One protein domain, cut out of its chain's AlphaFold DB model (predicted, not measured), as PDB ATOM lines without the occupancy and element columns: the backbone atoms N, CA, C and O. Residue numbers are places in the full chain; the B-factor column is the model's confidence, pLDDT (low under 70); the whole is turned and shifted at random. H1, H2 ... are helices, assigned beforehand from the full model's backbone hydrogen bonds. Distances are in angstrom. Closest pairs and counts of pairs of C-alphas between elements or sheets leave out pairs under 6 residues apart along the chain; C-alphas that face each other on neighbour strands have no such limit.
ATOM      1  N   SER A  21     165.543 173.251 184.764       55.66
ATOM      2  CA  SER A  21     165.067 174.067 185.889       55.66
ATOM      3  C   SER A  21     165.536 173.593 187.284       55.66
ATOM      4  O   SER A  21     164.809 173.755 188.262       55.66
ATOM      5  N   PHE A  22     166.750 173.038 187.393       55.50
ATOM      6  CA  PHE A  22     167.392 172.553 188.629       55.50
ATOM      7  C   PHE A  22     168.893 172.929 188.744       55.50
ATOM      8  O   PHE A  22     169.582 172.480 189.660       55.50
ATOM      9  N   ASP A  23     169.397 173.770 187.834       69.56
ATOM     10  CA  ASP A  23     170.827 173.947 187.527       69.56
ATOM     11  C   ASP A  23     171.538 175.027 188.365       69.56
ATOM     12  O   ASP A  23     172.004 176.035 187.835       69.56
ATOM     13  N   GLY A  24     171.617 174.891 189.691       80.06
ATOM     14  CA  GLY A  24     172.481 175.812 190.437       80.06
ATOM     15  C   GLY A  24     172.642 175.586 191.932       80.06
ATOM     16  O   GLY A  24     171.796 175.021 192.627       80.06
ATOM     17  N   CYS A  25     173.750 176.088 192.458       89.62
ATOM     18  CA  CYS A  25     174.150 175.948 193.841       89.62
ATOM     19  C   CYS A  25     173.307 176.855 194.738       89.62
ATOM     20  O   CYS A  25     173.495 178.073 194.799       89.62
ATOM     21  N   ALA A  26     172.400 176.235 195.495       87.31
ATOM     22  CA  ALA A  26     171.548 176.925 196.461       87.31
ATOM     23  C   ALA A  26     172.354 177.719 197.505       87.31
ATOM     24  O   ALA A  26     171.944 178.809 197.902       87.31
ATOM     25  N   TYR A  27     173.524 177.210 197.910       89.00
ATOM     26  CA  TYR A  27     174.407 177.905 198.845       89.00
ATOM     27  C   TYR A  27     174.943 179.210 198.246       89.00
ATOM     28  O   TYR A  27     174.709 180.274 198.817       89.00
ATOM     29  N   CYS A  28     175.561 179.150 197.062       88.75
ATOM     30  CA  CYS A  28     176.096 180.327 196.373       88.75
ATOM     31  C   CYS A  28     175.004 181.347 196.016       88.75
ATOM     32  O   CYS A  28     175.233 182.555 196.078       88.75
ATOM     33  N   ARG A  29     173.793 180.867 195.706       89.25
ATOM     34  CA  ARG A  29     172.619 181.725 195.514       89.25
ATOM     35  C   ARG A  29     172.244 182.461 196.803       89.25
ATOM     36  O   ARG A  29     172.009 183.664 196.763       89.25
ATOM     37  N   SER A  30     172.211 181.763 197.941       86.50
ATOM     38  CA  SER A  30     171.892 182.371 199.244       86.50
ATOM     39  C   SER A  30     172.974 183.328 199.753       86.50
ATOM     40  O   SER A  30     172.659 184.293 200.443       86.50
ATOM     41  N   SER A  31     174.237 183.099 199.384       83.62
ATOM     42  CA  SER A  31     175.356 183.978 199.735       83.62
ATOM     43  C   SER A  31     175.489 185.194 198.813       83.62
ATOM     44  O   SER A  31     176.414 185.977 198.996       83.62
ATOM     45  N   GLY A  32     174.615 185.346 197.811       87.38
ATOM     46  CA  GLY A  32     174.628 186.491 196.897       87.38
ATOM     47  C   GLY A  32     175.754 186.471 195.859       87.38
ATOM     48  O   GLY A  32     176.168 187.532 195.401       87.38
ATOM     49  N   GLN A  33     176.267 185.293 195.487       88.00
ATOM     50  CA  GLN A  33     177.273 185.183 194.424       88.00
ATOM     51  C   GLN A  33     176.680 185.522 193.049       88.00
ATOM     52  O   GLN A  33     175.463 185.479 192.849       88.00
ATOM     53  N   GLN A  34     177.547 185.836 192.080       88.19
ATOM     54  CA  GLN A  34     177.120 186.139 190.711       88.19
ATOM     55  C   GLN A  34     176.316 184.997 190.080       88.19
ATOM     56  O   GLN A  34     176.568 183.818 190.348       88.19
ATOM     57  N   ARG A  35     175.366 185.367 189.208       85.88
ATOM     58  CA  ARG A  35     174.464 184.428 188.527       85.88
ATOM     59  C   ARG A  35     175.219 183.336 187.789       85.88
ATOM     60  O   ARG A  35     174.965 182.164 188.045       85.88
ATOM     61  N   ASP A  36     176.175 183.717 186.956       85.88
ATOM     62  CA  ASP A  36     176.944 182.767 186.147       85.88
ATOM     63  C   ASP A  36     177.743 181.794 187.023       85.88
ATOM     64  O   ASP A  36     177.919 180.625 186.689       85.88
ATOM     65  N   PHE A  37     178.163 182.252 188.207       87.94
ATOM     66  CA  PHE A  37     178.915 181.438 189.146       87.94
ATOM     67  C   PHE A  37     178.044 180.428 189.893       87.94
ATOM     68  O   PHE A  37     178.430 179.270 189.996       87.94
ATOM     69  N   TYR A  38     176.886 180.817 190.441       88.19
ATOM     70  CA  TYR A  38     176.052 179.833 191.145       88.19
ATOM     71  C   TYR A  38     175.322 178.885 190.191       88.19
ATOM     72  O   TYR A  38     174.922 177.815 190.634       88.19
ATOM     73  N   MET A  39     175.144 179.242 188.915       87.00
ATOM     74  CA  MET A  39     174.527 178.367 187.905       87.00
ATOM     75  C   MET A  39     175.509 177.327 187.335       87.00
ATOM     76  O   MET A  39     175.082 176.361 186.718       87.00
ATOM     77  N   SER A  40     176.822 177.486 187.544       87.50
ATOM     78  CA  SER A  40     177.836 176.572 186.990       87.50
ATOM     79  C   SER A  40     178.013 175.262 187.764       87.50
ATOM     80  O   SER A  40     178.711 174.365 187.299       87.50
ATOM     81  N   HIS A  41     177.439 175.148 188.963       87.75
ATOM     82  CA  HIS A  41     177.620 173.992 189.837       87.75
ATOM     83  C   HIS A  41     176.411 173.777 190.746       87.75
ATOM     84  O   HIS A  41     175.653 174.703 191.019       87.75
ATOM     85  N   SER A  42     176.267 172.566 191.273       89.12
ATOM     86  CA  SER A  42     175.306 172.210 192.320       89.12
ATOM     87  C   SER A  42     175.935 172.346 193.719       89.12
ATOM     88  O   SER A  42     177.130 172.595 193.867       89.12
ATOM     89  N   ILE A  43     175.132 172.235 194.784       87.00
ATOM     90  CA  ILE A  43     175.670 172.204 196.159       87.00
ATOM     91  C   ILE A  43     176.268 170.830 196.507       87.00
ATOM     92  O   ILE A  43     177.299 170.766 197.175       87.00
ATOM     93  N   ARG A  44     175.633 169.751 196.040       87.06
ATOM     94  CA  ARG A  44     176.033 168.352 196.218       87.06
ATOM     95  C   ARG A  44     175.697 167.555 194.961       87.06
ATOM     96  O   ARG A  44     174.717 167.877 194.283       87.06
ATOM     97  N   GLU A  45     176.496 166.534 194.676       84.69
ATOM     98  CA  GLU A  45     176.244 165.598 193.576       84.69
ATOM     99  C   GLU A  45     175.165 164.587 194.013       84.69
ATOM    100  O   GLU A  45     175.430 163.682 194.796       84.69
ATOM    101  N   GLY A  46     173.911 164.760 193.584       81.81
ATOM    102  CA  GLY A  46     172.800 163.881 193.983       81.81
ATOM    103  C   GLY A  46     172.249 164.118 195.403       81.81
ATOM    104  O   GLY A  46     172.370 165.203 195.970       81.81
ATOM    105  N   LEU A  47     171.562 163.118 195.971       73.56
ATOM    106  CA  LEU A  47     170.895 163.231 197.282       73.56
ATOM    107  C   LEU A  47     171.868 163.066 198.464       73.56
ATOM    108  O   LEU A  47     171.801 163.849 199.414       73.56
ATOM    109  N   ASP A  48     172.808 162.126 198.349       76.50
ATOM    110  CA  ASP A  48     173.751 161.726 199.407       76.50
ATOM    111  C   ASP A  48     175.223 161.827 198.975       76.50
ATOM    112  O   ASP A  48     176.119 161.332 199.657       76.50
ATOM    113  N   GLY A  49     175.492 162.439 197.821       81.62
ATOM    114  CA  GLY A  49     176.854 162.568 197.322       81.62
ATOM    115  C   GLY A  49     177.635 163.733 197.934       81.62
ATOM    116  O   GLY A  49     177.099 164.546 198.697       81.62
ATOM    117  N   PRO A  50     178.934 163.809 197.599       85.88
ATOM    118  CA  PRO A  50     179.851 164.784 198.168       85.88
ATOM    119  C   PRO A  50     179.464 166.219 197.797       85.88
ATOM    120  O   PRO A  50     178.854 166.487 196.756       85.88
ATOM    121  N   VAL A  51     179.867 167.166 198.646       89.81
ATOM    122  CA  VAL A  51     179.733 168.599 198.361       89.81
ATOM    123  C   VAL A  51     180.633 168.982 197.186       89.81
ATOM    124  O   VAL A  51     181.858 168.897 197.269       89.81
ATOM    125  N   THR A  52     180.024 169.458 196.102       89.56
ATOM    126  CA  THR A  52     180.712 169.859 194.862       89.56
ATOM    127  C   THR A  52     181.023 171.350 194.818       89.56
ATOM    128  O   THR A  52     181.944 171.776 194.123       89.56
ATOM    129  N   CYS A  53     180.299 172.163 195.593       90.12
ATOM    130  CA  CYS A  53     180.462 173.610 195.583       90.12
ATOM    131  C   CYS A  53     181.876 174.041 196.025       90.12
ATOM    132  O   CYS A  53     182.243 173.810 197.180       90.12
ATOM    133  N   PRO A  54     182.653 174.750 195.181       90.19
ATOM    134  CA  PRO A  54     184.035 175.117 195.498       90.19
ATOM    135  C   PRO A  54     184.133 176.081 196.688       90.19
ATOM    136  O   PRO A  54     185.063 175.989 197.489       90.19
ATOM    137  N   VAL A  55     183.147 176.970 196.850       90.75
ATOM    138  CA  VAL A  55     183.096 177.914 197.979       90.75
ATOM    139  C   VAL A  55     182.885 177.166 199.288       90.75
ATOM    140  O   VAL A  55     183.577 177.426 200.268       90.75
ATOM    141  N   LEU A  56     181.939 176.223 199.304       90.38
ATOM    142  CA  LEU A  56     181.654 175.440 200.498       90.38
ATOM    143  C   LEU A  56     182.808 174.472 200.798       90.38
ATOM    144  O   LEU A  56     183.187 174.337 201.954       90.38
ATOM    145  N   ARG A  57     183.447 173.886 199.776       91.69
ATOM    146  CA  ARG A  57     184.617 173.006 199.945       91.69
ATOM    147  C   ARG A  57     185.834 173.699 200.549       91.69
ATOM    148  O   ARG A  57     186.585 173.027 201.241       91.69
ATOM    149  N   ASN A  58     186.028 174.997 200.311       89.38
ATOM    150  CA  ASN A  58     187.119 175.771 200.919       89.38
ATOM    151  C   ASN A  58     186.722 176.413 202.264       89.38
ATOM    152  O   ASN A  58     187.526 177.093 202.905       89.38
ATOM    153  N   TYR A  59     185.471 176.242 202.694       90.06
ATOM    154  CA  TYR A  59     184.991 176.804 203.945       90.06
ATOM    155  C   TYR A  59     185.446 175.951 205.132       90.06
ATOM    156  O   TYR A  59     185.017 174.811 205.307       90.06
ATOM    157  N   THR A  60     186.289 176.537 205.986       90.81
ATOM    158  CA  THR A  60     186.688 175.918 207.252       90.81
ATOM    159  C   THR A  60     185.672 176.254 208.340       90.81
ATOM    160  O   THR A  60     185.495 177.420 208.696       90.81
ATOM    161  N   CYS A  61     185.011 175.238 208.891       89.25
ATOM    162  CA  CYS A  61     184.024 175.433 209.945       89.25
ATOM    163  C   CYS A  61     184.718 175.832 211.264       89.25
ATOM    164  O   CYS A  61     185.500 175.042 211.794       89.25
ATOM    165  N   PRO A  62     184.419 177.004 211.858       86.88
ATOM    166  CA  PRO A  62     185.085 177.470 213.079       86.88
ATOM    167  C   PRO A  62     184.652 176.717 214.346       86.88
ATOM    168  O   PRO A  62     185.278 176.876 215.388       86.88
ATOM    169  N   VAL A  63     183.577 175.923 214.281       86.19
ATOM    170  CA  VAL A  63     183.059 175.162 215.431       86.19
ATOM    171  C   VAL A  63     183.783 173.827 215.576       86.19
ATOM    172  O   VAL A  63     184.278 173.511 216.650       86.19
ATOM    173  N   CYS A  64     183.856 173.045 214.497       85.44
ATOM    174  CA  CYS A  64     184.473 171.716 214.511       85.44
ATOM    175  C   CYS A  64     185.888 171.683 213.916       85.44
ATOM    176  O   CYS A  64     186.548 170.652 213.978       85.44
ATOM    177  N   GLY A  65     186.342 172.774 213.295       83.94
ATOM    178  CA  GLY A  65     187.639 172.841 212.622       83.94
ATOM    179  C   GLY A  65     187.718 172.053 211.310       83.94
ATOM    180  O   GLY A  65     188.815 171.906 210.774       83.94
ATOM    181  N   ASN A  66     186.599 171.542 210.775       87.50
ATOM    182  CA  ASN A  66     186.612 170.842 209.491       87.50
ATOM    183  C   ASN A  66     187.034 171.814 208.381       87.50
ATOM    184  O   ASN A  66     186.335 172.799 208.144       87.50
ATOM    185  N   ARG A  67     188.157 171.530 207.709       85.31
ATOM    186  CA  ARG A  67     188.742 172.373 206.650       85.31
ATOM    187  C   ARG A  67     187.992 172.311 205.317       85.31
ATOM    188  O   ARG A  67     188.336 173.061 204.411       85.31
ATOM    189  N   GLY A  68     186.972 171.459 205.217       80.94
ATOM    190  CA  GLY A  68     186.094 171.363 204.057       80.94
ATOM    191  C   GLY A  68     186.275 170.054 203.286       80.94
ATOM    192  O   GLY A  68     186.504 169.010 203.892       80.94
ATOM    193  N   GLY A  69     186.108 170.085 201.963       85.88
ATOM    194  CA  GLY A  69     186.045 168.885 201.114       85.88
ATOM    195  C   GLY A  69     184.643 168.269 201.041       85.88
ATOM    196  O   GLY A  69     183.651 168.989 200.970       85.88
ATOM    197  N   ASP A  70     184.547 166.941 201.048       85.81
ATOM    198  CA  ASP A  70     183.284 166.229 200.778       85.81
ATOM    199  C   ASP A  70     182.267 166.345 201.924       85.81
ATOM    200  O   ASP A  70     181.062 166.333 201.689       85.81
ATOM    201  N   ASN A  71     182.758 166.551 203.153       83.75
ATOM    202  CA  ASN A  71     181.963 166.747 204.375       83.75
ATOM    203  C   ASN A  71     181.823 168.231 204.765       83.75
ATOM    204  O   ASN A  71     181.586 168.567 205.936       83.75
ATOM    205  N   ALA A  72     182.066 169.140 203.820       89.38
ATOM    206  CA  ALA A  72     181.977 170.569 204.073       89.38
ATOM    207  C   ALA A  72     180.559 170.977 204.493       89.38
ATOM    208  O   ALA A  72     179.560 170.519 203.944       89.38
ATOM    209  N   HIS A  73     180.467 171.867 205.475       87.81
ATOM    210  CA  HIS A  73     179.193 172.336 206.004       87.81
ATOM    211  C   HIS A  73     179.330 173.757 206.538       87.81
ATOM    212  O   HIS A  73     180.405 174.193 206.948       87.81
ATOM    213  N   THR A  74     178.214 174.478 206.581       88.38
ATOM    214  CA  THR A  74     178.159 175.776 207.259       88.38
ATOM    215  C   THR A  74     177.990 175.578 208.763       88.38
ATOM    216  O   THR A  74     177.557 174.521 209.221       88.38
ATOM    217  N   ILE A  75     178.261 176.619 209.554       87.62
ATOM    218  CA  ILE A  75     178.108 176.597 211.023       87.62
ATOM    219  C   ILE A  75     176.732 176.060 211.448       87.62
ATOM    220  O   ILE A  75     176.625 175.313 212.417       87.62
ATOM    221  N   ARG A  76     175.669 176.418 210.718       84.06
ATOM    222  CA  ARG A  76     174.286 176.031 211.039       84.06
ATOM    223  C   ARG A  76     174.045 174.531 210.921       84.06
ATOM    224  O   ARG A  76     173.307 173.993 211.733       84.06
ATOM    225  N   TYR A  77     174.699 173.884 209.964       85.25
ATOM    226  CA  TYR A  77     174.589 172.447 209.717       85.25
ATOM    227  C   TYR A  77     175.795 171.677 210.262       85.25
ATOM    228  O   TYR A  77     176.037 170.538 209.877       85.25
ATOM    229  N   CYS A  78     176.583 172.301 211.141       88.00
ATOM    230  CA  CYS A  78     177.704 171.628 211.764       88.00
ATOM    231  C   CYS A  78     177.193 170.544 212.721       88.00
ATOM    232  O   CYS A  78     176.410 170.862 213.618       88.00
ATOM    233  N   PRO A  79     177.668 169.291 212.611       86.75
ATOM    234  CA  PRO A  79     177.235 168.208 213.494       86.75
ATOM    235  C   PRO A  79     177.643 168.439 214.956       86.75
ATOM    236  O   PRO A  79     177.020 167.901 215.863       86.75
ATOM    237  N   MET A  80     178.668 169.267 215.196       83.50
ATOM    238  CA  MET A  80     179.095 169.683 216.539       83.50
ATOM    239  C   MET A  80     178.429 170.983 217.007       83.50
ATOM    240  O   MET A  80     178.668 171.434 218.127       83.50
ATOM    241  N   ASN A  81     177.598 171.619 216.176       79.38
ATOM    242  CA  ASN A  81     176.815 172.767 216.609       79.38
ATOM    243  C   ASN A  81     175.577 172.251 217.349       79.38
ATOM    244  O   ASN A  81     174.513 172.067 216.764       79.38
ATOM    245  N   HIS A  82     175.726 172.026 218.656       69.25
ATOM    246  CA  HIS A  82     174.666 171.589 219.574       69.25
ATOM    247  C   HIS A  82     173.585 172.662 219.819       69.25
ATOM    248  O   HIS A  82     173.105 172.816 220.939       69.25
ATOM    249  N   GLY A  83     173.218 173.435 218.793       60.91
ATOM    250  CA  GLY A  83     172.135 174.404 218.868       60.91
ATOM    251  C   GLY A  83     172.323 175.384 220.017       60.91
ATOM    252  O   GLY A  83     171.381 175.607 220.776       60.91
ATOM    253  N   GLN A  84     173.517 175.977 220.156       60.00
ATOM    254  CA  GLN A  84     173.670 177.147 221.017       60.00
ATOM    255  C   GLN A  84     172.904 178.308 220.378       60.00
ATOM    256  O   GLN A  84     173.454 179.193 219.721       60.00
ATOM    257  N   VAL A  85     171.584 178.278 220.549       56.44
ATOM    258  CA  VAL A  85     170.745 179.450 220.448       56.44
ATOM    259  C   VAL A  85     171.257 180.375 221.537       56.44
ATOM    260  O   VAL A  85     170.972 180.206 222.721       56.44
ATOM    261  N   VAL A  86     172.092 181.339 221.145       60.31
ATOM    262  CA  VAL A  86     172.253 182.541 221.951       60.31
ATOM    263  C   VAL A  86     170.839 183.060 222.132       60.31
ATOM    264  O   VAL A  86     170.199 183.522 221.189       60.31
ATOM    265  N   SER A  87     170.279 182.813 223.315       65.56
ATOM    266  CA  SER A  87     168.906 183.197 223.598       65.56
ATOM    267  C   SER A  87     168.813 184.687 223.283       65.56
ATOM    268  O   SER A  87     169.760 185.414 223.591       65.56
ATOM    269  N   ALA A  88     167.740 185.165 222.651       67.25
ATOM    270  CA  ALA A  88     167.624 186.587 222.309       67.25
ATOM    271  C   ALA A  88     167.910 187.463 223.546       67.25
ATOM    272  O   ALA A  88     168.653 188.441 223.489       67.25
ATOM    273  N   ALA A  89     167.470 186.996 224.717       68.38
ATOM    274  CA  ALA A  89     167.774 187.593 226.010       68.38
ATOM    275  C   ALA A  89     169.276 187.699 226.341       68.38
ATOM    276  O   ALA A  89     169.651 188.558 227.124       68.38
ATOM    277  N   SER A  90     170.141 186.824 225.833       70.69
ATOM    278  CA  SER A  90     171.601 186.904 225.989       70.69
ATOM    279  C   SER A  90     172.230 187.966 225.088       70.69
ATOM    280  O   SER A  90     173.216 188.572 225.493       70.69
ATOM    281  N   VAL A  91     171.668 188.209 223.899       68.56
ATOM    282  CA  VAL A  91     172.150 189.244 222.965       68.56
ATOM    283  C   VAL A  91     171.820 190.642 223.493       68.56
ATOM    284  O   VAL A  91     172.642 191.546 223.407       68.56
ATOM    285  N   TYR A  92     170.655 190.802 224.126       78.12
ATOM    286  CA  TYR A  92     170.227 192.072 224.729       78.12
ATOM    287  C   TYR A  92     170.711 192.278 226.177       78.12
ATOM    288  O   TYR A  92     170.316 193.239 226.838       78.12
ATOM    289  N   ARG A  93     171.562 191.394 226.715       77.94
ATOM    290  CA  ARG A  93     172.093 191.519 228.081       77.94
ATOM    291  C   ARG A  93     173.348 192.390 228.099       77.94
ATOM    292  O   ARG A  93     174.311 192.131 227.392       77.94
ATOM    293  N   THR A  94     173.377 193.371 228.999       77.81
ATOM    294  CA  THR A  94     174.547 194.235 229.218       77.81
ATOM    295  C   THR A  94     175.786 193.425 229.651       77.81
ATOM    296  O   THR A  94     175.673 192.517 230.471       77.81
ATOM    297  N   PRO A  95     177.010 193.737 229.199       77.81
ATOM    298  CA  PRO A  95     178.211 193.011 229.638       77.81
ATOM    299  C   PRO A  95     178.514 193.161 231.139       77.81
ATOM    300  O   PRO A  95     179.211 192.339 231.732       77.81
ATOM    301  N   ARG A  96     177.986 194.217 231.768       81.06
ATOM    302  CA  ARG A  96     178.228 194.581 233.165       81.06
ATOM    303  C   ARG A  96     176.978 194.354 234.014       81.06
ATOM    304  O   ARG A  96     175.871 194.720 233.615       81.06
ATOM    305  N   MET A  97     177.170 193.740 235.178       82.25
ATOM    306  CA  MET A  97     176.146 193.591 236.212       82.25
ATOM    307  C   MET A  97     176.088 194.841 237.107       82.25
ATOM    308  O   MET A  97     177.049 195.606 237.177       82.25
ATOM    309  N   SER A  98     174.987 195.031 237.836       79.75
ATOM    310  CA  SER A  98     174.799 196.143 238.787       79.75
ATOM    311  C   SER A  98     175.831 196.166 239.923       79.75
ATOM    312  O   SER A  98     176.127 197.223 240.460       79.75
ATOM    313  N   ASN A  99     176.444 195.024 240.241       84.56
ATOM    314  CA  ASN A  99     177.561 194.911 241.184       84.56
ATOM    315  C   ASN A  99     178.944 195.186 240.546       84.56
ATOM    316  O   ASN A  99     179.970 194.825 241.117       84.56
ATOM    317  N   GLY A 100     178.987 195.750 239.334       81.19
ATOM    318  CA  GLY A 100     180.219 196.129 238.637       81.19
ATOM    319  C   GLY A 100     181.013 194.969 238.029       81.19
ATOM    320  O   GLY A 100     181.955 195.218 237.276       81.19
ATOM    321  N   ARG A 101     180.634 193.710 238.286       82.06
ATOM    322  CA  ARG A 101     181.308 192.545 237.699       82.06
ATOM    323  C   ARG A 101     180.962 192.407 236.219       82.06
ATOM    324  O   ARG A 101     179.807 192.563 235.811       82.06
ATOM    325  N   GLN A 102     181.977 192.097 235.417       77.88
ATOM    326  CA  GLN A 102     181.790 191.719 234.022       77.88
ATOM    327  C   GLN A 102     181.273 190.283 233.953       77.88
ATOM    328  O   GLN A 102     181.736 189.405 234.687       77.88
ATOM    329  N   ARG A 103     180.291 190.045 233.082       74.12
ATOM    330  CA  ARG A 103     179.866 188.690 232.731       74.12
ATOM    331  C   ARG A 103     181.023 188.033 231.989       74.12
ATOM    332  O   ARG A 103     181.499 188.588 231.003       74.12
ATOM    333  N   LEU A 104     181.476 186.877 232.471       67.88
ATOM    334  CA  LEU A 104     182.429 186.078 231.713       67.88
ATOM    335  C   LEU A 104     181.784 185.748 230.359       67.88
ATOM    336  O   LEU A 104     180.600 185.385 230.344       67.88
TER     337      LEU A 104
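Overview. This is residues 21 to 104 of the 127 residues of the protein "Nanos-type domain-containing protein" of Ixodes scapularis (UniProt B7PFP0). There is little regular structure: short helices H1, H2 and H3 with long loops make a head, from which residues 82 to 92, with H4, stick out as an arm to a folded-back tail, residues 93 to 104. The printed part has 84 residues, with four named helices in chain order H1 to H4 and no named strand; the class is all helix, though helices hold 18 residues. It is only just extended, close to loose (radius of gyration of the C-alphas 18.2 A), spanning 59 by 24 by 19 A.

Arrangement. H1, residues 26 to 30, touches H2, residues 35 to 39; their closest C-alphas, of Cys 28 and Tyr 38, are 5.3 A apart. H3, residues 54 to 57, is close to H1 but not clearly touching; their closest C-alphas, of Cys 28 and Val 55, are 7.6 A apart. H4, residues 88 to 91, is apart from H1, H2 and H3. In H1 and H2 every O i to N i+4 pair is within hydrogen-bond range; H3 and H4 are too short for one.

Along the chain. H1 begins at C-alpha 26 (171.548, 176.925, 196.461); H1 and H2 are each 6.1 A long, H3 5.0 A. H4, 5.3 A, ends at C-alpha 91 (172.150, 189.244, 222.965).

Size, cuts and confidence. The farthest C-alphas, of Ser 21 and Asn 99, are 60.4 A apart. The printed part has no cut; links H2 to H3 and H3 to H4 are long. Residues 21 to 23, 82 to 89, 91 and 104 have pLDDT under 70.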